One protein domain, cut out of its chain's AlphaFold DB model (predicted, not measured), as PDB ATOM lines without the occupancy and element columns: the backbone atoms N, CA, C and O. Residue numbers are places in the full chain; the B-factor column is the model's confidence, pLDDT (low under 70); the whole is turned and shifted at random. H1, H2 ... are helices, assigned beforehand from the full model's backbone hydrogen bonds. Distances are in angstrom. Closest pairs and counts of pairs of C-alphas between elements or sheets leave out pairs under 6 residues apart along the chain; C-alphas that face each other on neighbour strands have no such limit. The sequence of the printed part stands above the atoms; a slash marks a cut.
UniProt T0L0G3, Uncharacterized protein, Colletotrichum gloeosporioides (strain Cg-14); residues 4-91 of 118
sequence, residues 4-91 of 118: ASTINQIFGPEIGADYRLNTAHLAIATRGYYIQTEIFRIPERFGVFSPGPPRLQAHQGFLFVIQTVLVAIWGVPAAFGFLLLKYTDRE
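Overview. This is residues 4 to 91 of the 118 residues of an uncharacterized protein of Colletotrichum gloeosporioides (strain Cg-14) (UniProt T0L0G3). A long helix, H3, begins in a small head, where H2 crosses it and short H1 packs near H2's first residues; residues 67 to 91 of H3 stick out as a free arm that makes the length. The 88 printed residues hold three named helices, H1, H2, H3 in chain order, and no named strand: all helix. The whole is loose, radius of gyration of the C-alphas 17.2 A, spanning 58 by 34 by 17 A.

Arrangement. H3, residues 54 to 91, has a kink of 31 degrees near residue 71. With residues 54 to 62 alone it touches H2, residues 23 to 39; the closest C-alphas, of Leu 26 and Ala 58, are 4.3 A apart. Their tilt is steep at 68 degrees, only just short of about perpendicular, and they run the same way. H1, residues 4 to 11, touches H2, residues 23 to 25 alone, closest C-alphas Gln 9 and Ala 24 at 5.9 A. H1 and H3 only just touch, with 3 pairs of C-alphas within 8 A, the closest being Ile 10 and Val 65 at 7.5 A. Every O i to N i+4 pair is within hydrogen-bond range in H1 and H2, and 30 of 34 in H3.

Along the chain. H3 is 54.3 A long, ending at C-alpha 91 (11.249, 62.142, 41.028); H2 is 23.0 A and H1 10.6 A, from C-alpha 4 (21.690, 32.233, 73.407).

Size, cuts and confidence. The C-alphas farthest apart, of Asp 18 and Glu 91, are 59.2 A apart. The printed part has no cut; both links are long. Residues 88 to 91 have pLDDT under 70.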
ATOM      1  N   ALA A   4      23.000  32.619  72.879       78.31
ATOM      2  CA  ALA A   4      21.690  32.233  73.407       78.31
ATOM      3  C   ALA A   4      21.516  32.571  74.902       78.31
ATOM      4  O   ALA A   4      20.465  33.058  75.313       78.31
ATOM      5  N   SER A   5      22.559  32.373  75.717       80.31
ATOM      6  CA  SER A   5      22.512  32.718  77.146       80.31
ATOM      7  C   SER A   5      22.427  34.228  77.373       80.31
ATOM      8  O   SER A   5      21.710  34.671  78.263       80.31
ATOM      9  N   THR A   6      23.091  35.018  76.528       80.81
ATOM     10  CA  THR A   6      23.043  36.482  76.589       80.81
ATOM     11  C   THR A   6      21.672  37.013  76.174       80.81
ATOM     12  O   THR A   6      21.128  37.884  76.845       80.81
ATOM     13  N   ILE A   7      21.074  36.457  75.115       79.81
ATOM     14  CA  ILE A   7      19.721  36.821  74.666       79.81
ATOM     15  C   ILE A   7      18.707  36.562  75.786       79.81
ATOM     16  O   ILE A   7      17.937  37.455  76.130       79.81
ATOM     17  N   ASN A   8      18.758  35.390  76.423       82.06
ATOM     18  CA  ASN A   8      17.850  35.065  77.525       82.06
ATOM     19  C   ASN A   8      18.036  35.977  78.744       82.06
ATOM     20  O   ASN A   8      17.074  36.248  79.453       82.06
ATOM     21  N   GLN A   9      19.247  36.478  78.991       82.50
ATOM     22  CA  GLN A   9      19.476  37.449  80.061       82.50
ATOM     23  C   GLN A   9      18.933  38.840  79.711       82.50
ATOM     24  O   GLN A   9      18.368  39.498  80.574       82.50
ATOM     25  N   ILE A  10      19.062  39.289  78.462       84.12
ATOM     26  CA  ILE A  10      18.615  40.628  78.047       84.12
ATOM     27  C   ILE A  10      17.089  40.699  77.912       84.12
ATOM     28  O   ILE A  10      16.477  41.667  78.361       84.12
ATOM     29  N   PHE A  11      16.479  39.677  77.310       85.31
ATOM     30  CA  PHE A  11      15.039  39.633  77.025       85.31
ATOM     31  C   PHE A  11      14.235  38.818  78.043       85.31
ATOM     32  O   PHE A  11      13.016  38.720  77.930       85.31
ATOM     33  N   GLY A  12      14.909  38.224  79.028       82.06
ATOM     34  CA  GLY A  12      14.257  37.565  80.152       82.06
ATOM     35  C   GLY A  12      13.545  38.557  81.079       82.06
ATOM     36  O   GLY A  12      13.689  39.771  80.930       82.06
ATOM     37  N   PRO A  13      12.779  38.058  82.058       81.75
ATOM     38  CA  PRO A  13      12.139  38.903  83.058       81.75
ATOM     39  C   PRO A  13      13.172  39.624  83.944       81.75
ATOM     40  O   PRO A  13      14.305  39.167  84.115       81.75
ATOM     41  N   GLU A  14      12.759  40.747  84.535       79.69
ATOM     42  CA  GLU A  14      13.564  41.535  85.487       79.69
ATOM     43  C   GLU A  14      13.882  40.785  86.793       79.69
ATOM     44  O   GLU A  14      14.909  41.027  87.432       79.69
ATOM     45  N   ILE A  15      13.006  39.857  87.181       80.31
ATOM     46  CA  ILE A  15      13.151  38.975  88.336       80.31
ATOM     47  C   ILE A  15      13.116  37.542  87.805       80.31
ATOM     48  O   ILE A  15      12.152  37.132  87.157       80.31
ATOM     49  N   GLY A  16      14.190  36.797  88.054       76.88
ATOM     50  CA  GLY A  16      14.291  35.392  87.670       76.88
ATOM     51  C   GLY A  16      13.427  34.484  88.548       76.88
ATOM     52  O   GLY A  16      12.922  34.898  89.590       76.88
ATOM     53  N   ALA A  17      13.314  33.212  88.153       73.69
ATOM     54  CA  ALA A  17      12.560  32.194  88.896       73.69
ATOM     55  C   ALA A  17      13.023  32.033  90.360       73.69
ATOM     56  O   ALA A  17      12.223  31.710  91.231       73.69
ATOM     57  N   ASP A  18      14.290  32.349  90.639       79.06
ATOM     58  CA  ASP A  18      14.891  32.286  91.977       79.06
ATOM     59  C   ASP A  18      14.659  33.560  92.814       79.06
ATOM     60  O   ASP A  18      15.373  33.806  93.785       79.06
ATOM     61  N   TYR A  19      13.730  34.435  92.408       77.25
ATOM     62  CA  TYR A  19      13.480  35.757  93.011       77.25
ATOM     63  C   TYR A  19      14.694  36.701  93.018       77.25
ATOM     64  O   TYR A  19      14.688  37.749  93.669       77.25
ATOM     65  N   ARG A  20      15.749  36.357  92.272       82.50
ATOM     66  CA  ARG A  20      16.935  37.196  92.097       82.50
ATOM     67  C   ARG A  20      16.720  38.171  90.949       82.50
ATOM     68  O   ARG A  20      16.108  37.843  89.935       82.50
ATOM     69  N   LEU A  21      17.266  39.368  91.121       82.69
ATOM     70  CA  LEU A  21      17.304  40.384  90.080       82.69
ATOM     71  C   LEU A  21      18.133  39.902  88.899       82.69
ATOM     72  O   LEU A  21      19.210  39.329  89.076       82.69
ATOM     73  N   ASN A  22      17.642  40.183  87.701       86.06
ATOM     74  CA  ASN A  22      18.379  39.927  86.487       86.06
ATOM     75  C   ASN A  22      19.595  40.862  86.406       86.06
ATOM     76  O   ASN A  22      19.479  42.086  86.286       86.06
ATOM     77  N   THR A  23      20.785  40.268  86.476       87.25
ATOM     78  CA  THR A  23      22.057  40.995  86.473       87.25
ATOM     79  C   THR A  23      22.264  41.805  85.193       87.25
ATOM     80  O   THR A  23      22.919  42.844  85.242       87.25
ATOM     81  N   ALA A  24      21.703  41.378  84.056       87.94
ATOM     82  CA  ALA A  24      21.852  42.099  82.794       87.94
ATOM     83  C   ALA A  24      21.117  43.443  82.814       87.94
ATOM     84  O   ALA A  24      21.705  44.461  82.453       87.94
ATOM     85  N   HIS A  25      19.873  43.485  83.301       89.12
ATOM     86  CA  HIS A  25      19.144  44.752  83.423       89.12
ATOM     87  C   HIS A  25      19.789  45.684  84.442       89.12
ATOM     88  O   HIS A  25      19.894  46.883  84.187       89.12
ATOM     89  N   LEU A  26      20.291  45.136  85.552       90.44
ATOM     90  CA  LEU A  26      21.041  45.916  86.533       90.44
ATOM     91  C   LEU A  26      22.293  46.542  85.902       90.44
ATOM     92  O   LEU A  26      22.511  47.744  86.032       90.44
ATOM     93  N   ALA A  27      23.076  45.757  85.157       90.25
ATOM     94  CA  ALA A  27      24.268  46.246  84.470       90.25
ATOM     95  C   ALA A  27      23.937  47.330  83.430       90.25
ATOM     96  O   ALA A  27      24.653  48.330  83.343       90.25
ATOM     97  N   ILE A  28      22.843  47.163  82.678       89.56
ATOM     98  CA  ILE A  28      22.350  48.165  81.722       89.56
ATOM     99  C   ILE A  28      22.025  49.472  82.444       89.56
ATOM    100  O   ILE A  28      22.481  50.526  82.008       89.56
ATOM    101  N   ALA A  29      21.294  49.420  83.556       90.56
ATOM    102  CA  ALA A  29      20.901  50.619  84.283       90.56
ATOM    103  C   ALA A  29      22.077  51.324  84.963       90.56
ATOM    104  O   ALA A  29      22.213  52.539  84.829       90.56
ATOM    105  N   THR A  30      22.981  50.586  85.613       90.50
ATOM    106  CA  THR A  30      24.190  51.171  86.211       90.50
ATOM    107  C   THR A  30      25.074  51.816  85.144       90.50
ATOM    108  O   THR A  30      25.575  52.928  85.324       90.50
ATOM    109  N   ARG A  31      25.255  51.154  83.993       89.94
ATOM    110  CA  ARG A  31      26.056  51.710  82.899       89.94
ATOM    111  C   ARG A  31      25.367  52.896  82.232       89.94
ATOM    112  O   ARG A  31      26.037  53.875  81.916       89.94
ATOM    113  N   GLY A  32      24.053  52.821  82.046       88.38
ATOM    114  CA  GLY A  32      23.228  53.904  81.524       88.38
ATOM    115  C   GLY A  32      23.305  55.145  82.408       88.38
ATOM    116  O   GLY A  32      23.548  56.235  81.901       88.38
ATOM    117  N   TYR A  33      23.223  54.969  83.728       90.56
ATOM    118  CA  TYR A  33      23.409  56.044  84.701       90.56
ATOM    119  C   TYR A  33      24.812  56.667  84.627       90.56
ATOM    120  O   TYR A  33      24.933  57.892  84.608       90.56
ATOM    121  N   TYR A  34      25.865  55.849  84.514       90.38
ATOM    122  CA  TYR A  34      27.234  56.350  84.341       90.38
ATOM    123  C   TYR A  34      27.378  57.182  83.063       90.38
ATOM    124  O   TYR A  34      27.907  58.285  83.096       90.38
ATOM    125  N   ILE A  35      26.869  56.691  81.932       88.94
ATOM    126  CA  ILE A  35      26.917  57.415  80.654       88.94
ATOM    127  C   ILE A  35      26.139  58.735  80.751       88.94
ATOM    128  O   ILE A  35      26.633  59.787  80.350       88.94
ATOM    129  N   GLN A  36      24.935  58.689  81.310       90.00
ATOM    130  CA  GLN A  36      24.068  59.849  81.480       90.00
ATOM    131  C   GLN A  36      24.730  60.947  82.326       90.00
ATOM    132  O   GLN A  36      24.686  62.118  81.949       90.00
ATOM    133  N   THR A  37      25.359  60.569  83.438       90.69
ATOM    134  CA  THR A  37      25.896  61.516  84.426       90.69
ATOM    135  C   THR A  37      27.320  61.956  84.092       90.69
ATOM    136  O   THR A  37      27.627  63.140  84.171       90.69
ATOM    137  N   GLU A  38      28.185  61.038  83.664       90.88
ATOM    138  CA  GLU A  38      29.607  61.328  83.446       90.88
ATOM    139  C   GLU A  38      29.876  61.870  82.038       90.88
ATOM    140  O   GLU A  38      30.606  62.845  81.860       90.88
ATOM    141  N   ILE A  39      29.262  61.256  81.021       89.88
ATOM    142  CA  ILE A  39      29.525  61.602  79.618       89.88
ATOM    143  C   ILE A  39      28.631  62.761  79.192       89.88
ATOM    144  O   ILE A  39      29.116  63.778  78.704       89.88
ATOM    145  N   PHE A  40      27.321  62.619  79.395       88.50
ATOM    146  CA  PHE A  40      26.354  63.625  78.954       88.50
ATOM    147  C   PHE A  40      26.076  64.709  79.999       88.50
ATOM    148  O   PHE A  40      25.432  65.703  79.667       88.50
ATOM    149  N   ARG A  41      26.568  64.546  81.237       90.44
ATOM    150  CA  ARG A  41      26.367  65.489  82.353       90.44
ATOM    151  C   ARG A  41      24.902  65.874  82.556       90.44
ATOM    152  O   ARG A  41      24.597  67.000  82.948       90.44
ATOM    153  N   ILE A  42      23.991  64.941  82.280       88.44
ATOM    154  CA  ILE A  42      22.556  65.144  82.455       88.44
ATOM    155  C   ILE A  42      22.273  65.078  83.958       88.44
ATOM    156  O   ILE A  42      22.537  64.044  84.577       88.44
ATOM    157  N   PRO A  43      21.735  66.152  84.565       84.69
ATOM    158  CA  PRO A  43      21.358  66.135  85.970       84.69
ATOM    159  C   PRO A  43      20.360  65.012  86.254       84.69
ATOM    160  O   PRO A  43      19.438  64.800  85.468       84.69
ATOM    161  N   GLU A  44      20.480  64.357  87.409       81.00
ATOM    162  CA  GLU A  44      19.689  63.164  87.756       81.00
ATOM    163  C   GLU A  44      18.174  63.360  87.616       81.00
ATOM    164  O   GLU A  44      17.464  62.451  87.201       81.00
ATOM    165  N   ARG A  45      17.680  64.576  87.882       81.19
ATOM    166  CA  ARG A  45      16.260  64.941  87.743       81.19
ATOM    167  C   ARG A  45      15.709  64.840  86.314       81.19
ATOM    168  O   ARG A  45      14.499  64.787  86.142       81.19
ATOM    169  N   PHE A  46      16.577  64.881  85.308       81.38
ATOM    170  CA  PHE A  46      16.219  64.774  83.889       81.38
ATOM    171  C   PHE A  46      16.675  63.446  83.277       81.38
ATOM    172  O   PHE A  46      16.551  63.233  82.074       81.38
ATOM    173  N   GLY A  47      17.241  62.577  84.110       79.00
ATOM    174  CA  GLY A  47      17.762  61.287  83.724       79.00
ATOM    175  C   GLY A  47      16.693  60.217  83.562       79.00
ATOM    176  O   GLY A  47      15.680  60.224  84.253       79.00
ATOM    177  N   VAL A  48      16.961  59.252  82.685       83.44
ATOM    178  CA  VAL A  48      16.174  58.015  82.565       83.44
ATOM    179  C   VAL A  48      16.614  56.998  83.622       83.44
ATOM    180  O   VAL A  48      15.791  56.253  84.153       83.44
ATOM    181  N   PHE A  49      17.906  56.983  83.954       89.50
ATOM    182  CA  PHE A  49      18.481  56.093  84.962       89.50
ATOM    183  C   PHE A  49      18.752  56.837  86.268       89.50
ATOM    184  O   PHE A  49      19.167  58.001  86.241       89.50
ATOM    185  N   SER A  50      18.566  56.157  87.404       87.50
ATOM    186  CA  SER A  50      18.812  56.714  88.740       87.50
ATOM    187  C   SER A  50      19.741  55.830  89.587       87.50
ATOM    188  O   SER A  50      19.769  54.612  89.400       87.50
ATOM    189  N   PRO A  51      20.464  56.397  90.574       82.06
ATOM    190  CA  PRO A  51      21.354  55.638  91.460       82.06
ATOM    191  C   PRO A  51      20.598  54.889  92.576       82.06
ATOM    192  O   PRO A  51      21.178  54.525  93.595       82.06
ATOM    193  N   GLY A  52      19.284  54.686  92.419       83.88
ATOM    194  CA  GLY A  52      18.404  54.133  93.448       83.88
ATOM    195  C   GLY A  52      18.636  52.645  93.755       83.88
ATOM    196  O   GLY A  52      19.599  52.039  93.279       83.88
ATOM    197  N   PRO A  53      17.736  52.014  94.534       88.31
ATOM    198  CA  PRO A  53      17.865  50.615  94.935       88.31
ATOM    199  C   PRO A  53      18.052  49.665  93.736       88.31
ATOM    200  O   PRO A  53      17.436  49.890  92.691       88.31
ATOM    201  N   PRO A  54      18.789  48.544  93.878       85.88
ATOM    202  CA  PRO A  54      19.057  47.618  92.769       85.88
ATOM    203  C   PRO A  54      17.805  47.094  92.049       85.88
ATOM    204  O   PRO A  54      17.837  46.852  90.847       85.88
ATOM    205  N   ARG A  55      16.677  46.962  92.764       86.06
ATOM    206  CA  ARG A  55      15.386  46.582  92.162       86.06
ATOM    207  C   ARG A  55      14.867  47.628  91.183       86.06
ATOM    208  O   ARG A  55      14.416  47.276  90.101       86.06
ATOM    209  N   LEU A  56      14.970  48.903  91.553       87.12
ATOM    210  CA  LEU A  56      14.567  50.010  90.695       87.12
ATOM    211  C   LEU A  56      15.460  50.087  89.453       87.12
ATOM    212  O   LEU A  56      14.953  50.266  88.353       87.12
ATOM    213  N   GLN A  57      16.770  49.900  89.618       89.00
ATOM    214  CA  GLN A  57      17.707  49.896  88.494       89.00
ATOM    215  C   GLN A  57      17.430  48.735  87.528       89.00
ATOM    216  O   GLN A  57      17.362  48.956  86.325       89.00
ATOM    217  N   ALA A  58      17.187  47.515  88.017       87.88
ATOM    218  CA  ALA A  58      16.810  46.408  87.135       87.88
ATOM    219  C   ALA A  58      15.501  46.690  86.377       87.88
ATOM    220  O   ALA A  58      15.436  46.459  85.173       87.88
ATOM    221  N   HIS A  59      14.501  47.276  87.041       88.56
ATOM    222  CA  HIS A  59      13.260  47.688  86.385       88.56
ATOM    223  C   HIS A  59      13.501  48.743  85.290       88.56
ATOM    224  O   HIS A  59      13.015  48.608  84.169       88.56
ATOM    225  N   GLN A  60      14.319  49.765  85.569       90.12
ATOM    226  CA  GLN A  60      14.712  50.779  84.580       90.12
ATOM    227  C   GLN A  60      15.465  50.164  83.392       90.12
ATOM    228  O   GLN A  60      15.204  50.520  82.244       90.12
ATOM    229  N   GLY A  61      16.373  49.219  83.648       87.19
ATOM    230  CA  GLY A  61      17.094  48.490  82.606       87.19
ATOM    231  C   GLY A  61      16.162  47.652  81.728       87.19
ATOM    232  O   GLY A  61      16.297  47.666  80.507       87.19
ATOM    233  N   PHE A  62      15.180  46.978  82.327       89.44
ATOM    234  CA  PHE A  62      14.156  46.221  81.608       89.44
ATOM    235  C   PHE A  62      13.281  47.127  80.726       89.44
ATOM    236  O   PHE A  62      13.134  46.868  79.529       89.44
ATOM    237  N   LEU A  63      12.772  48.234  81.280       90.06
ATOM    238  CA  LEU A  63      11.997  49.222  80.521       90.06
ATOM    239  C   LEU A  63      12.804  49.818  79.366       90.06
ATOM    240  O   LEU A  63      12.273  49.988  78.270       90.06
ATOM    241  N   PHE A  64      14.092  50.088  79.577       91.12
ATOM    242  CA  PHE A  64      14.974  50.593  78.529       91.12
ATOM    243  C   PHE A  64      15.136  49.595  77.372       91.12
ATOM    244  O   PHE A  64      15.091  49.996  76.206       91.12
ATOM    245  N   VAL A  65      15.271  48.296  77.667       89.88
ATOM    246  CA  VAL A  65      15.330  47.243  76.637       89.88
ATOM    247  C   VAL A  65      14.025  47.192  75.843       89.88
ATOM    248  O   VAL A  65      14.069  47.237  74.613       89.88
ATOM    249  N   ILE A  66      12.868  47.173  76.515       89.25
ATOM    250  CA  ILE A  66      11.557  47.198  75.844       89.25
ATOM    251  C   ILE A  66      11.424  48.440  74.961       89.25
ATOM    252  O   ILE A  66      11.079  48.326  73.785       89.25
ATOM    253  N   GLN A  67      11.737  49.619  75.498       87.25
ATOM    254  CA  GLN A  67      11.640  50.874  74.760       87.25
ATOM    255  C   GLN A  67      12.544  50.869  73.523       87.25
ATOM    256  O   GLN A  67      12.123  51.300  72.451       87.25
ATOM    257  N   THR A  68      13.763  50.338  73.643       88.94
ATOM    258  CA  THR A  68      14.702  50.213  72.519       88.94
ATOM    259  C   THR A  68      14.131  49.324  71.413       88.94
ATOM    260  O   THR A  68      14.193  49.686  70.238       88.94
ATOM    261  N   VAL A  69      13.513  48.195  71.772       90.25
ATOM    262  CA  VAL A  69      12.855  47.296  70.809       90.25
ATOM    263  C   VAL A  69      11.666  47.979  70.134       90.25
ATOM    264  O   VAL A  69      11.534  47.910  68.915       90.25
ATOM    265  N   LEU A  70      10.822  48.685  70.890       90.75
ATOM    266  CA  LEU A  70       9.670  49.398  70.329       90.75
ATOM    267  C   LEU A  70      10.099  50.497  69.350       90.75
ATOM    268  O   LEU A  70       9.512  50.627  68.277       90.75
ATOM    269  N   VAL A  71      11.152  51.251  69.672       91.56
ATOM    270  CA  VAL A  71      11.721  52.253  68.759       91.56
ATOM    271  C   VAL A  71      12.319  51.593  67.517       91.56
ATOM    272  O   VAL A  71      12.158  52.120  66.419       91.56
ATOM    273  N   ALA A  72      12.955  50.429  67.643       91.75
ATOM    274  CA  ALA A  72      13.462  49.695  66.486       91.75
ATOM    275  C   ALA A  72      12.330  49.205  65.565       91.75
ATOM    276  O   ALA A  72      12.448  49.315  64.348       91.75
ATOM    277  N   ILE A  73      11.220  48.717  66.131       92.56
ATOM    278  CA  ILE A  73      10.071  48.207  65.366       92.56
ATOM    279  C   ILE A  73       9.287  49.338  64.697       92.56
ATOM    280  O   ILE A  73       8.867  49.188  63.557       92.56
ATOM    281  N   TRP A  74       9.077  50.462  65.382       92.12
ATOM    282  CA  TRP A  74       8.202  51.530  64.884       92.12
ATOM    283  C   TRP A  74       8.968  52.734  64.348       92.12
ATOM    284  O   TRP A  74       8.655  53.252  63.278       92.12
ATOM    285  N   GLY A  75       9.990  53.174  65.075       89.81
ATOM    286  CA  GLY A  75      10.770  54.362  64.741       89.81
ATOM    287  C   GLY A  75      11.601  54.184  63.475       89.81
ATOM    288  O   GLY A  75      11.600  55.073  62.626       89.81
ATOM    289  N   VAL A  76      12.266  53.034  63.306       91.56
ATOM    290  CA  VAL A  76      13.104  52.786  62.118       91.56
ATOM    291  C   VAL A  76      12.262  52.707  60.838       91.56
ATOM    292  O   VAL A  76      12.581  53.442  59.902       91.56
ATOM    293  N   PRO A  77      11.156  51.934  60.766       91.75
ATOM    294  CA  PRO A  77      10.310  51.929  59.574       91.75
ATOM    295  C   PRO A  77       9.625  53.267  59.312       91.75
ATOM    296  O   PRO A  77       9.513  53.659  58.157       91.75
ATOM    297  N   ALA A  78       9.206  53.999  60.351       91.31
ATOM    298  CA  ALA A  78       8.623  55.327  60.172       91.31
ATOM    299  C   ALA A  78       9.641  56.320  59.588       91.31
ATOM    300  O   ALA A  78       9.329  57.034  58.635       91.31
ATOM    301  N   ALA A  79      10.873  56.334  60.107       90.19
ATOM    302  CA  ALA A  79      11.949  57.172  59.583       90.19
ATOM    303  C   ALA A  79      12.319  56.786  58.144       90.19
ATOM    304  O   ALA A  79      12.486  57.660  57.292       90.19
ATOM    305  N   PHE A  80      12.393  55.485  57.860       91.81
ATOM    306  CA  PHE A  80      12.660  54.969  56.522       91.81
ATOM    307  C   PHE A  80      11.535  55.324  55.540       91.81
ATOM    308  O   PHE A  80      11.806  55.852  54.467       91.81
ATOM    309  N   GLY A  81      10.273  55.130  55.930       90.25
ATOM    310  CA  GLY A  81       9.105  55.513  55.140       90.25
ATOM    311  C   GLY A  81       9.062  57.014  54.860       90.25
ATOM    312  O   GLY A  81       8.851  57.419  53.722       90.25
ATOM    313  N   PHE A  82       9.350  57.852  55.857       89.44
ATOM    314  CA  PHE A  82       9.445  59.301  55.668       89.44
ATOM    315  C   PHE A  82      10.560  59.698  54.687       89.44
ATOM    316  O   PHE A  82      10.351  60.547  53.818       89.44
ATOM    317  N   LEU A  83      11.734  59.066  54.789       89.94
ATOM    318  CA  LEU A  83      12.838  59.251  53.843       89.94
ATOM    319  C   LEU A  83      12.445  58.834  52.423       89.94
ATOM    320  O   LEU A  83      12.712  59.581  51.483       89.94
ATOM    321  N   LEU A  84      11.770  57.693  52.271       86.62
ATOM    322  CA  LEU A  84      11.279  57.219  50.979       86.62
ATOM    323  C   LEU A  84      10.224  58.147  50.381       86.62
ATOM    324  O   LEU A  84      10.272  58.409  49.181       86.62
ATOM    325  N   LEU A  85       9.309  58.685  51.190       84.88
ATOM    326  CA  LEU A  85       8.330  59.668  50.725       84.88
ATOM    327  C   LEU A  85       9.032  60.931  50.218       84.88
ATOM    328  O   LEU A  85       8.750  61.378  49.111       84.88
ATOM    329  N   LYS A  86      10.015  61.454  50.964       81.38
ATOM    330  CA  LYS A  86      10.824  62.597  50.508       81.38
ATOM    331  C   LYS A  86      11.642  62.306  49.252       81.38
ATOM    332  O   LYS A  86      11.854  63.212  48.449       81.38
ATOM    333  N   TYR A  87      12.150  61.086  49.110       75.94
ATOM    334  CA  TYR A  87      12.912  60.679  47.934       75.94
ATOM    335  C   TYR A  87      12.001  60.573  46.703       75.94
ATOM    336  O   TYR A  87      12.297  61.155  45.665       75.94
ATOM    337  N   THR A  88      10.844  59.925  46.855       69.88
ATOM    338  CA  THR A  88       9.841  59.755  45.792       69.88
ATOM    339  C   THR A  88       9.317  61.100  45.289       69.88
ATOM    340  O   THR A  88       9.221  61.306  44.083       69.88
ATOM    341  N   ASP A  89       9.049  62.057  46.178       64.44
ATOM    342  CA  ASP A  89       8.511  63.371  45.796       64.44
ATOM    343  C   ASP A  89       9.473  64.183  44.895       64.44
ATOM    344  O   ASP A  89       9.046  65.019  44.101       64.44
ATOM    345  N   ARG A  90      10.787  63.894  44.936       58.97
ATOM    346  CA  ARG A  90      11.778  64.522  44.040       58.97
ATOM    347  C   ARG A  90      11.767  63.978  42.607       58.97
ATOM    348  O   ARG A  90      12.229  64.685  41.713       58.97
ATOM    349  N   GLU A  91      11.243  62.778  42.360       56.59
ATOM    350  CA  GLU A  91      11.249  62.142  41.028       56.59
ATOM    351  C   GLU A  91       9.940  62.359  40.229       56.59
ATOM    352  O   GLU A  91       9.887  62.096  39.027       56.59
TER     353      GLU A  91